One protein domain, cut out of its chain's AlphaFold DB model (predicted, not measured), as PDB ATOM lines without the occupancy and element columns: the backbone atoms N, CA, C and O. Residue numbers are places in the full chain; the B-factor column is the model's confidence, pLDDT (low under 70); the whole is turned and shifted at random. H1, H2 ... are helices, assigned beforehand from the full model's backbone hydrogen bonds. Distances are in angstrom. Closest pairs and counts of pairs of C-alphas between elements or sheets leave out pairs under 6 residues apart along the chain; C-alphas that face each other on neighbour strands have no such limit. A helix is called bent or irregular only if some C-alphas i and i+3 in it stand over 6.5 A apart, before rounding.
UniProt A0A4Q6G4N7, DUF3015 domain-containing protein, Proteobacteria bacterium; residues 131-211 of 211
ATOM      1  N   ASP A 131       0.103  33.802  -4.008       64.81
ATOM      2  CA  ASP A 131      -0.006  33.015  -5.246       64.81
ATOM      3  C   ASP A 131      -1.189  32.028  -5.194       64.81
ATOM      4  O   ASP A 131      -1.885  31.801  -6.176       64.81
ATOM      5  N   GLN A 132      -1.519  31.496  -4.014       70.12
ATOM      6  CA  GLN A 132      -2.685  30.622  -3.870       70.12
ATOM      7  C   GLN A 132      -4.022  31.367  -3.981       70.12
ATOM      8  O   GLN A 132      -5.001  30.794  -4.454       70.12
ATOM      9  N   SER A 133      -4.075  32.638  -3.581       76.06
ATOM     10  CA  SER A 133      -5.283  33.465  -3.685       76.06
ATOM     11  C   SER A 133      -5.646  33.724  -5.150       76.06
ATOM     12  O   SER A 133      -6.786  33.495  -5.547       76.06
ATOM     13  N   TYR A 134      -4.660  34.085  -5.972       82.06
ATOM     14  CA  TYR A 134      -4.843  34.316  -7.407       82.06
ATOM     15  C   TYR A 134      -5.302  33.061  -8.159       82.06
ATOM     16  O   TYR A 134      -6.201  33.134  -8.993       82.06
ATOM     17  N   ALA A 135      -4.735  31.893  -7.840       84.00
ATOM     18  CA  ALA A 135      -5.117  30.643  -8.493       84.00
ATOM     19  C   ALA A 135      -6.585  30.268  -8.217       84.00
ATOM     20  O   ALA A 135      -7.249  29.671  -9.063       84.00
ATOM     21  N   ILE A 136      -7.109  30.596  -7.033       84.75
ATOM     22  CA  ILE A 136      -8.527  30.383  -6.718       84.75
ATOM     23  C   ILE A 136      -9.402  31.400  -7.454       84.75
ATOM     24  O   ILE A 136     -10.373  31.000  -8.094       84.75
ATOM     25  N   GLU A 137      -9.049  32.685  -7.413       85.50
ATOM     26  CA  GLU A 137      -9.793  33.748  -8.105       85.50
ATOM     27  C   GLU A 137      -9.923  33.470  -9.609       85.50
ATOM     28  O   GLU A 137     -11.008  33.596 -10.173       85.50
ATOM     29  N   GLN A 138      -8.847  33.012 -10.248       90.25
ATOM     30  CA  GLN A 138      -8.829  32.658 -11.669       90.25
ATOM     31  C   GLN A 138      -9.770  31.502 -12.012       90.25
ATOM     32  O   GLN A 138     -10.489  31.575 -13.009       90.25
ATOM     33  N   ARG A 139      -9.796  30.450 -11.183       90.62
ATOM     34  CA  ARG A 139     -10.709  29.314 -11.381       90.62
ATOM     35  C   ARG A 139     -12.161  29.742 -11.241       90.62
ATOM     36  O   ARG A 139     -12.956  29.496 -12.139       90.62
ATOM     37  N   VAL A 140     -12.470  30.449 -10.154       89.62
ATOM     38  CA  VAL A 140     -13.823  30.949  -9.877       89.62
ATOM     39  C   VAL A 140     -14.296  31.871 -10.999       89.62
ATOM     40  O   VAL A 140     -15.445  31.770 -11.427       89.62
ATOM     41  N   PHE A 141     -13.416  32.732 -11.517       92.88
ATOM     42  CA  PHE A 141     -13.745  33.597 -12.645       92.88
ATOM     43  C   PHE A 141     -14.119  32.788 -13.891       92.88
ATOM     44  O   PHE A 141     -15.123  33.102 -14.536       92.88
ATOM     45  N   ILE A 142     -13.342  31.751 -14.226       94.12
ATOM     46  CA  ILE A 142     -13.635  30.890 -15.375       94.12
ATOM     47  C   ILE A 142     -14.960  30.165 -15.177       94.12
ATOM     48  O   ILE A 142     -15.802  30.225 -16.068       94.12
ATOM     49  N   ASP A 143     -15.176  29.533 -14.026       90.56
ATOM     50  CA  ASP A 143     -16.390  28.754 -13.769       90.56
ATOM     51  C   ASP A 143     -17.651  29.627 -13.821       90.56
ATOM     52  O   ASP A 143     -18.653  29.248 -14.430       90.56
ATOM     53  N   ALA A 144     -17.589  30.833 -13.253       89.12
ATOM     54  CA  ALA A 144     -18.709  31.772 -13.254       89.12
ATOM     55  C   ALA A 144     -19.011  32.356 -14.646       89.12
ATOM     56  O   ALA A 144     -20.157  32.709 -14.925       89.12
ATOM     57  N   ASN A 145     -18.007  32.459 -15.524       93.88
ATOM     58  CA  ASN A 145     -18.120  33.180 -16.795       93.88
ATOM     59  C   ASN A 145     -17.837  32.319 -18.034       93.88
ATOM     60  O   ASN A 145     -17.687  32.861 -19.130       93.88
ATOM     61  N   LEU A 146     -17.776  30.991 -17.904       93.81
ATOM     62  CA  LEU A 146     -17.263  30.088 -18.942       93.81
ATOM     63  C   LEU A 146     -17.941  30.277 -20.305       93.81
ATOM     64  O   LEU A 146     -17.278  30.271 -21.342       93.81
ATOM     65  N   VAL A 147     -19.265  30.446 -20.321       93.88
ATOM     66  CA  VAL A 147     -20.039  30.611 -21.563       93.88
ATOM     67  C   VAL A 147     -19.664  31.916 -22.271       93.88
ATOM     68  O   VAL A 147     -19.377  31.904 -23.472       93.88
ATOM     69  N   SER A 148     -19.619  33.023 -21.528       94.31
ATOM     70  CA  SER A 148     -19.242  34.340 -22.050       94.31
ATOM     71  C   SER A 148     -17.781  34.363 -22.483       94.31
ATOM     72  O   SER A 148     -17.496  34.778 -23.605       94.31
ATOM     73  N   LEU A 149     -16.878  33.818 -21.662       95.75
ATOM     74  CA  LEU A 149     -15.456  33.678 -21.974       95.75
ATOM     75  C   LEU A 149     -15.227  32.912 -23.269       95.75
ATOM     76  O   LEU A 149     -14.463  33.362 -24.113       95.75
ATOM     77  N   LYS A 150     -15.920  31.790 -23.473       96.31
ATOM     78  CA  LYS A 150     -15.798  31.009 -24.709       96.31
ATOM     79  C   LYS A 150     -16.244  31.803 -25.931       96.31
ATOM     80  O   LYS A 150     -15.555  31.830 -26.947       96.31
ATOM     81  N   ARG A 151     -17.395  32.465 -25.842       97.31
ATOM     82  CA  ARG A 151     -17.916  33.279 -26.943       97.31
ATOM     83  C   ARG A 151     -16.963  34.428 -27.287       97.31
ATOM     84  O   ARG A 151     -16.637  34.609 -28.454       97.31
ATOM     85  N   GLU A 152     -16.513  35.160 -26.277       97.62
ATOM     86  CA  GLU A 152     -15.677  36.354 -26.438       97.62
ATOM     87  C   GLU A 152     -14.240  36.000 -26.829       97.62
ATOM     88  O   GLU A 152     -13.639  36.666 -27.668       97.62
ATOM     89  N   ALA A 153     -13.701  34.890 -26.320       97.06
ATOM     90  CA  ALA A 153     -12.425  34.354 -26.780       97.06
ATOM     91  C   ALA A 153     -12.484  33.939 -28.253       97.06
ATOM     92  O   ALA A 153     -11.513  34.146 -28.971       97.06
ATOM     93  N   ALA A 154     -13.607  33.388 -28.727       97.12
ATOM     94  CA  ALA A 154     -13.767  33.025 -30.134       97.12
ATOM     95  C   ALA A 154     -13.855  34.253 -31.062       97.12
ATOM     96  O   ALA A 154     -13.364  34.197 -32.193       97.12
ATOM     97  N   SER A 155     -14.452  35.360 -30.606       96.81
ATOM     98  CA  SER A 155     -14.455  36.632 -31.348       96.81
ATOM     99  C   SER A 155     -13.136  37.402 -31.206       96.81
ATOM    100  O   SER A 155     -12.758  38.122 -32.135       96.81
ATOM    101  N   GLY A 156     -12.396  37.183 -30.116       95.94
ATOM    102  CA  GLY A 156     -11.201  37.943 -29.736       95.94
ATOM    103  C   GLY A 156     -11.525  39.331 -29.197       95.94
ATOM    104  O   GLY A 156     -10.706  40.233 -29.308       95.94
ATOM    105  N   GLU A 157     -12.732  39.522 -28.681       94.06
ATOM    106  CA  GLU A 157     -13.201  40.796 -28.143       94.06
ATOM    107  C   GLU A 157     -14.344  40.547 -27.163       94.06
ATOM    108  O   GLU A 157     -15.138  39.619 -27.345       94.06
ATOM    109  N   GLY A 158     -14.429  41.387 -26.134       92.75
ATOM    110  CA  GLY A 158     -15.472  41.315 -25.121       92.75
ATOM    111  C   GLY A 158     -15.000  41.770 -23.744       92.75
ATOM    112  O   GLY A 158     -13.805  41.746 -23.427       92.75
ATOM    113  N   GLU A 159     -15.950  42.230 -22.933       92.69
ATOM    114  CA  GLU A 159     -15.682  42.745 -21.590       92.69
ATOM    115  C   GLU A 159     -15.215  41.637 -20.644       92.69
ATOM    116  O   GLU A 159     -14.269  41.834 -19.886       92.69
ATOM    117  N   THR A 160     -15.817  40.451 -20.729       93.88
ATOM    118  CA  THR A 160     -15.465  39.296 -19.898       93.88
ATOM    119  C   THR A 160     -14.041  38.837 -20.196       93.88
ATOM    120  O   THR A 160     -13.267  38.571 -19.276       93.88
ATOM    121  N   LEU A 161     -13.678  38.768 -21.480       95.75
ATOM    122  CA  LEU A 161     -12.329  38.385 -21.904       95.75
ATOM    123  C   LEU A 161     -11.281  39.419 -21.469       95.75
ATOM    124  O   LEU A 161     -10.219  39.056 -20.969       95.75
ATOM    125  N   THR A 162     -11.619  40.703 -21.591       94.50
ATOM    126  CA  THR A 162     -10.763  41.816 -21.159       94.50
ATOM    127  C   THR A 162     -10.580  41.834 -19.640       94.50
ATOM    128  O   THR A 162      -9.466  41.997 -19.144       94.50
ATOM    129  N   ALA A 163     -11.653  41.611 -18.881       93.25
ATOM    130  CA  ALA A 163     -11.592  41.494 -17.428       93.25
ATOM    131  C   ALA A 163     -10.724  40.303 -17.002       93.25
ATOM    132  O   ALA A 163      -9.939  40.416 -16.060       93.25
ATOM    133  N   PHE A 164     -10.808  39.186 -17.728       95.06
ATOM    134  CA  PHE A 164      -9.959  38.026 -17.484       95.06
ATOM    135  C   PHE A 164      -8.480  38.318 -17.768       95.06
ATOM    136  O   PHE A 164      -7.634  37.978 -16.944       95.06
ATOM    137  N   ALA A 165      -8.158  39.027 -18.855       95.00
ATOM    138  CA  ALA A 165      -6.795  39.495 -19.127       95.00
ATOM    139  C   ALA A 165      -6.246  40.350 -17.969       95.00
ATOM    140  O   ALA A 165      -5.122  40.136 -17.509       95.00
ATOM    141  N   GLY A 166      -7.069  41.260 -17.439       91.81
ATOM    142  CA  GLY A 166      -6.726  42.088 -16.280       91.81
ATOM    143  C   GLY A 166      -6.525  41.281 -14.992       91.81
ATOM    144  O   GLY A 166      -5.589  41.552 -14.236       91.81
ATOM    145  N   LEU A 167      -7.347  40.251 -14.763       91.38
ATOM    146  CA  LEU A 167      -7.193  39.328 -13.634       91.38
ATOM    147  C   LEU A 167      -5.859  38.568 -13.707       91.38
ATOM    148  O   LEU A 167      -5.165  38.429 -12.698       91.38
ATOM    149  N   LEU A 168      -5.478  38.127 -14.907       92.88
ATOM    150  CA  LEU A 168      -4.205  37.455 -15.179       92.88
ATOM    151  C   LEU A 168      -3.005  38.418 -15.233       92.88
ATOM    152  O   LEU A 168      -1.853  37.976 -15.210       92.88
ATOM    153  N   GLY A 169      -3.255  39.728 -15.276       92.56
ATOM    154  CA  GLY A 169      -2.223  40.754 -15.388       92.56
ATOM    155  C   GLY A 169      -1.473  40.701 -16.722       92.56
ATOM    156  O   GLY A 169      -0.249  40.863 -16.718       92.56
ATOM    157  N   CYS A 170      -2.190  40.410 -17.811       94.00
ATOM    158  CA  CYS A 170      -1.702  40.428 -19.193       94.00
ATOM    159  C   CYS A 170      -2.004  41.776 -19.868       94.00
ATOM    160  O   CYS A 170      -2.894  42.507 -19.429       94.00
ATOM    161  N   ASP A 171      -1.343  42.055 -20.994       95.38
ATOM    162  CA  ASP A 171      -1.844  43.047 -21.946       95.38
ATOM    163  C   ASP A 171      -3.156  42.562 -22.586       95.38
ATOM    164  O   ASP A 171      -3.261  41.417 -23.029       95.38
ATOM    165  N   THR A 172      -4.170  43.426 -22.618       93.31
ATOM    166  CA  THR A 172      -5.509  43.070 -23.105       93.31
ATOM    167  C   THR A 172      -5.519  42.749 -24.596       93.31
ATOM    168  O   THR A 172      -6.193  41.807 -25.015       93.31
ATOM    169  N   GLU A 173      -4.817  43.531 -25.416       94.12
ATOM    170  CA  GLU A 173      -4.873  43.388 -26.871       94.12
ATOM    171  C   GLU A 173      -4.184  42.093 -27.306       94.12
ATOM    172  O   GLU A 173      -4.770  41.289 -28.044       94.12
ATOM    173  N   GLU A 174      -2.988  41.839 -26.774       94.19
ATOM    174  CA  GLU A 174      -2.255  40.600 -27.019       94.19
ATOM    175  C   GLU A 174      -3.031  39.382 -26.502       94.19
ATOM    176  O   GLU A 174      -3.205  38.397 -27.226       94.19
ATOM    177  N   PHE A 175      -3.579  39.458 -25.286       96.12
ATOM    178  CA  PHE A 175      -4.358  38.366 -24.704       96.12
ATOM    179  C   PHE A 175      -5.587  38.009 -25.549       96.12
ATOM    180  O   PHE A 175      -5.882  36.827 -25.769       96.12
ATOM    181  N   ASN A 176      -6.297  39.016 -26.055       95.81
ATOM    182  CA  ASN A 176      -7.485  38.835 -26.882       95.81
ATOM    183  C   ASN A 176      -7.142  38.190 -28.238       95.81
ATOM    184  O   ASN A 176      -7.792  37.224 -28.659       95.81
ATOM    185  N   GLN A 177      -6.074  38.662 -28.887       96.44
ATOM    186  CA  GLN A 177      -5.539  38.093 -30.133       96.44
ATOM    187  C   GLN A 177      -5.111  36.629 -29.956       96.44
ATOM    188  O   GLN A 177      -5.461  35.756 -30.766       96.44
ATOM    189  N   VAL A 178      -4.381  36.343 -28.876       96.19
ATOM    190  CA  VAL A 178      -3.905  35.001 -28.532       96.19
ATOM    191  C   VAL A 178      -5.073  34.063 -28.230       96.19
ATOM    192  O   VAL A 178      -5.092  32.934 -28.736       96.19
ATOM    193  N   SER A 179      -6.065  34.540 -27.471       96.38
ATOM    194  CA  SER A 179      -7.291  33.802 -27.141       96.38
ATOM    195  C   SER A 179      -8.053  33.379 -28.395       96.38
ATOM    196  O   SER A 179      -8.436  32.214 -28.515       96.38
ATOM    197  N   LYS A 180      -8.202  34.293 -29.360       97.69
ATOM    198  CA  LYS A 180      -8.855  34.019 -30.647       97.69
ATOM    199  C   LYS A 180      -8.081  33.016 -31.484       97.69
ATOM    200  O   LYS A 180      -8.639  32.021 -31.950       97.69
ATOM    201  N   SER A 181      -6.784  33.254 -31.645       97.62
ATOM    202  CA  SER A 181      -5.917  32.438 -32.501       97.62
ATOM    203  C   SER A 181      -5.784  30.999 -31.996       97.62
ATOM    204  O   SER A 181      -5.674  30.067 -32.792       97.62
ATOM    205  N   ASN A 182      -5.849  30.800 -30.675       96.94
ATOM    206  CA  ASN A 182      -5.663  29.501 -30.028       96.94
ATOM    207  C   ASN A 182      -6.945  28.951 -29.390       96.94
ATOM    208  O   ASN A 182      -6.884  27.993 -28.617       96.94
ATOM    209  N   TYR A 183      -8.112  29.495 -29.744       96.94
ATOM    210  CA  TYR A 183      -9.396  29.174 -29.116       96.94
ATOM    211  C   TYR A 183      -9.660  27.664 -28.998       96.94
ATOM    212  O   TYR A 183      -9.999  27.153 -27.931       96.94
ATOM    213  N   SER A 184      -9.441  26.926 -30.091       95.81
ATOM    214  CA  SER A 184      -9.680  25.475 -30.137       95.81
ATOM    215  C   SER A 184      -8.756  24.679 -29.208       95.81
ATOM    216  O   SER A 184      -9.125  23.593 -28.769       95.81
ATOM    217  N   MET A 185      -7.556  25.194 -28.931       94.44
ATOM    218  CA  MET A 185      -6.604  24.582 -28.004       94.44
ATOM    219  C   MET A 185      -6.998  24.894 -26.559       94.44
ATOM    220  O   MET A 185      -7.111  23.974 -25.749       94.44
ATOM    221  N   ILE A 186      -7.268  26.172 -26.276       95.56
ATOM    222  CA  ILE A 186      -7.588  26.689 -24.941       95.56
ATOM    223  C   ILE A 186      -8.862  26.048 -24.380       95.56
ATOM    224  O   ILE A 186      -8.871  25.576 -23.247       95.56
ATOM    225  N   TYR A 187      -9.917  25.963 -25.193       95.06
ATOM    226  CA  TYR A 187     -11.237  25.481 -24.768       95.06
ATOM    227  C   TYR A 187     -11.535  24.049 -25.229       95.06
ATOM    228  O   TYR A 187     -12.689  23.683 -25.469       95.06
ATOM    229  N   SER A 188     -10.487  23.231 -25.370       92.44
ATOM    230  CA  SER A 188     -10.608  21.797 -25.668       92.44
ATOM    231  C   SER A 188     -11.151  20.984 -24.484       92.44
ATOM    232  O   SER A 188     -11.792  19.953 -24.691       92.44
ATOM    233  N   GLY A 189     -10.926  21.464 -23.257       87.38
ATOM    234  CA  GLY A 189     -11.546  20.982 -22.021       87.38
ATOM    235  C   GLY A 189     -12.662  21.910 -21.528       87.38
ATOM    236  O   GLY A 189     -12.845  23.012 -22.047       87.38
ATOM    237  N   ALA A 190     -13.412  21.454 -20.522       84.19
ATOM    238  CA  ALA A 190     -14.449  22.250 -19.856       84.19
ATOM    239  C   ALA A 190     -14.014  22.790 -18.482       84.19
ATOM    240  O   ALA A 190     -14.569  23.779 -18.025       84.19
ATOM    241  N   GLU A 191     -13.016  22.163 -17.857       91.69
ATOM    242  CA  GLU A 191     -12.576  22.486 -16.497       91.69
ATOM    243  C   GLU A 191     -11.676  23.727 -16.461       91.69
ATOM    244  O   GLU A 191     -10.773  23.871 -17.299       91.69
ATOM    245  N   ALA A 192     -11.850  24.566 -15.437       92.12
ATOM    246  CA  ALA A 192     -11.062  25.781 -15.246       92.12
ATOM    247  C   ALA A 192      -9.547  25.522 -15.202       92.12
ATOM    248  O   ALA A 192      -8.784  26.219 -15.870       92.12
ATOM    249  N   ASP A 193      -9.098  24.472 -14.505       92.19
ATOM    250  CA  ASP A 193      -7.675  24.106 -14.452       92.19
ATOM    251  C   ASP A 193      -7.104  23.758 -15.835       92.19
ATOM    252  O   ASP A 193      -5.967  24.108 -16.160       92.19
ATOM    253  N   SER A 194      -7.893  23.086 -16.682       94.31
ATOM    254  CA  SER A 194      -7.475  22.742 -18.045       94.31
ATOM    255  C   SER A 194      -7.336  23.991 -18.913       94.31
ATOM    256  O   SER A 194      -6.416  24.079 -19.732       94.31
ATOM    257  N   ILE A 195      -8.246  24.948 -18.739       95.25
ATOM    258  CA  ILE A 195      -8.256  26.212 -19.475       95.25
ATOM    259  C   ILE A 195      -7.069  27.079 -19.039       95.25
ATOM    260  O   ILE A 195      -6.305  27.515 -19.900       95.25
ATOM    261  N   LEU A 196      -6.834  27.247 -17.731       93.88
ATOM    262  CA  LEU A 196      -5.685  28.000 -17.203       93.88
ATOM    263  C   LEU A 196      -4.356  27.411 -17.661       93.88
ATOM    264  O   LEU A 196      -3.488  28.132 -18.153       93.88
ATOM    265  N   LYS A 197      -4.216  26.084 -17.594       93.56
ATOM    266  CA  LYS A 197      -3.022  25.396 -18.091       93.56
ATOM    267  C   LYS A 197      -2.792  25.638 -19.582       93.56
ATOM    268  O   LYS A 197      -1.649  25.792 -20.008       93.56
ATOM    269  N   SER A 198      -3.862  25.665 -20.373       95.06
ATOM    270  CA  SER A 198      -3.766  25.931 -21.810       95.06
ATOM    271  C   SER A 198      -3.386  27.384 -22.080       95.06
ATOM    272  O   SER A 198      -2.508  27.634 -22.900       95.06
ATOM    273  N   TYR A 199      -3.958  28.334 -21.340       94.75
ATOM    274  CA  TYR A 199      -3.547  29.736 -21.394       94.75
ATOM    275  C   TYR A 199      -2.069  29.911 -21.045       94.75
ATOM    276  O   TYR A 199      -1.343  30.554 -21.798       94.75
ATOM    277  N   LYS A 200      -1.593  29.262 -19.980       93.31
ATOM    278  CA  LYS A 200      -0.178  29.279 -19.587       93.31
ATOM    279  C   LYS A 200       0.742  28.734 -20.677       93.31
ATOM    280  O   LYS A 200       1.802  29.296 -20.926       93.31
ATOM    281  N   ALA A 201       0.318  27.674 -21.364       93.44
ATOM    282  CA  ALA A 201       1.083  27.097 -22.463       93.44
ATOM    283  C   ALA A 201       1.190  28.030 -23.682       93.44
ATOM    284  O   ALA A 201       2.201  28.002 -24.379       93.44
ATOM    285  N   VAL A 202       0.160  28.835 -23.952       94.12
ATOM    286  CA  VAL A 202       0.116  29.712 -25.131       94.12
ATOM    287  C   VAL A 202       0.750  31.080 -24.848       94.12
ATOM    288  O   VAL A 202       1.405  31.635 -25.726       94.12
ATOM    289  N   LEU A 203       0.582  31.612 -23.636       92.12
ATOM    290  CA  LEU A 203       1.012  32.964 -23.266       92.12
ATOM    291  C   LEU A 203       2.475  33.054 -22.818       92.12
ATOM    292  O   LEU A 203       2.945  34.162 -22.628       92.12
ATOM    293  N   ASN A 204       3.198  31.938 -22.650       86.19
ATOM    294  CA  ASN A 204       4.656  31.907 -22.427       86.19
ATOM    295  C   ASN A 204       5.167  32.985 -21.435       86.19
ATOM    296  O   ASN A 204       6.059  33.769 -21.758       86.19
ATOM    297  N   ASP A 205       4.527  33.059 -20.264       81.19
ATOM    298  CA  ASP A 205       4.824  33.989 -19.162       81.19
ATOM    299  C   ASP A 205       4.638  35.501 -19.453       81.19
ATOM    300  O   ASP A 205       5.117  36.336 -18.689       81.19
ATOM    301  N   GLN A 206       3.884  35.893 -20.491       85.12
ATOM    302  CA  GLN A 206       3.530  37.306 -20.752       85.12
ATOM    303  C   GLN A 206       2.602  37.931 -19.685       85.12
ATOM    304  O   GLN A 206       2.349  39.134 -19.693       85.12
ATOM    305  N   CYS A 207       2.072  37.128 -18.763       91.19
ATOM    306  CA  CYS A 207       1.076  37.548 -17.783       91.19
ATOM    307  C   CYS A 207       1.646  37.492 -16.370       91.19
ATOM    308  O   CYS A 207       2.069  36.436 -15.902       91.19
ATOM    309  N   SER A 208       1.611  38.623 -15.668       88.31
ATOM    310  CA  SER A 208       2.273  38.788 -14.364       88.31
ATOM    311  C   SER A 208       1.638  38.009 -13.208       88.31
ATOM    312  O   SER A 208       2.279  37.839 -12.172       88.31
ATOM    313  N   ARG A 209       0.387  37.553 -13.353       87.19
ATOM    314  CA  ARG A 209      -0.378  36.881 -12.289       87.19
ATOM    315  C   ARG A 209      -0.881  35.499 -12.690       87.19
ATOM    316  O   ARG A 209      -1.624  34.901 -11.923       87.19
ATOM    317  N   LEU A 210      -0.528  34.993 -13.871       86.88
ATOM    318  CA  LEU A 210      -0.969  33.678 -14.342       86.88
ATOM    319  C   LEU A 210      -0.187  32.561 -13.633       86.88
ATOM    320  O   LEU A 210       1.044  32.568 -13.648       86.88
ATOM    321  N   ILE A 211      -0.898  31.607 -13.023       79.44
ATOM    322  CA  ILE A 211      -0.314  30.608 -12.102       79.44
ATOM    323  C   ILE A 211      -0.363  29.205 -12.687       79.44
ATOM    324  O   ILE A 211      -1.368  28.839 -13.329       79.44
TER     325      ILE A 211
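Overview. This is residues 131 to 211 of the 211 residues of the protein "DUF3015 domain-containing protein" of Proteobacteria bacterium (UniProt A0A4Q6G4N7). What shape is it? Helix H1 bends into an L; H2, H3 and H5 pack on its arms, and H4 on H5. What make-up? The 81 printed residues have five named helices, H1 to H5: all helix, compact, radius of gyration of the C-alphas 10.9 A, spans 30 by 23 by 22 A.

Arrangement. How does H1 run? Assigned as one helix by hydrogen bonds, H1, residues 131 to 155, is bent: C-alphas 144 and 147 are 8.5 A apart, and arms H1a, to residue 144, and H1b, from residue 147, are about perpendicular at 90 degrees. What touches H1b? H3, residues 172 to 181, touches it; Ala 154 and Lys 180 have the closest C-alphas, 5.0 A apart. In H1a, H1b and H3 every O i to N i+4 pair is within hydrogen-bond range.

Along the chain. Where does H1a begin? C-alpha 131 is at (-0.006, 33.015, -5.246). Where does H3 end? C-alpha 181 is at (-5.917, 32.438, -32.501).

Size, cuts and confidence. Any cut? The printed part has no cut. Low confidence? Residue 131 is under 70.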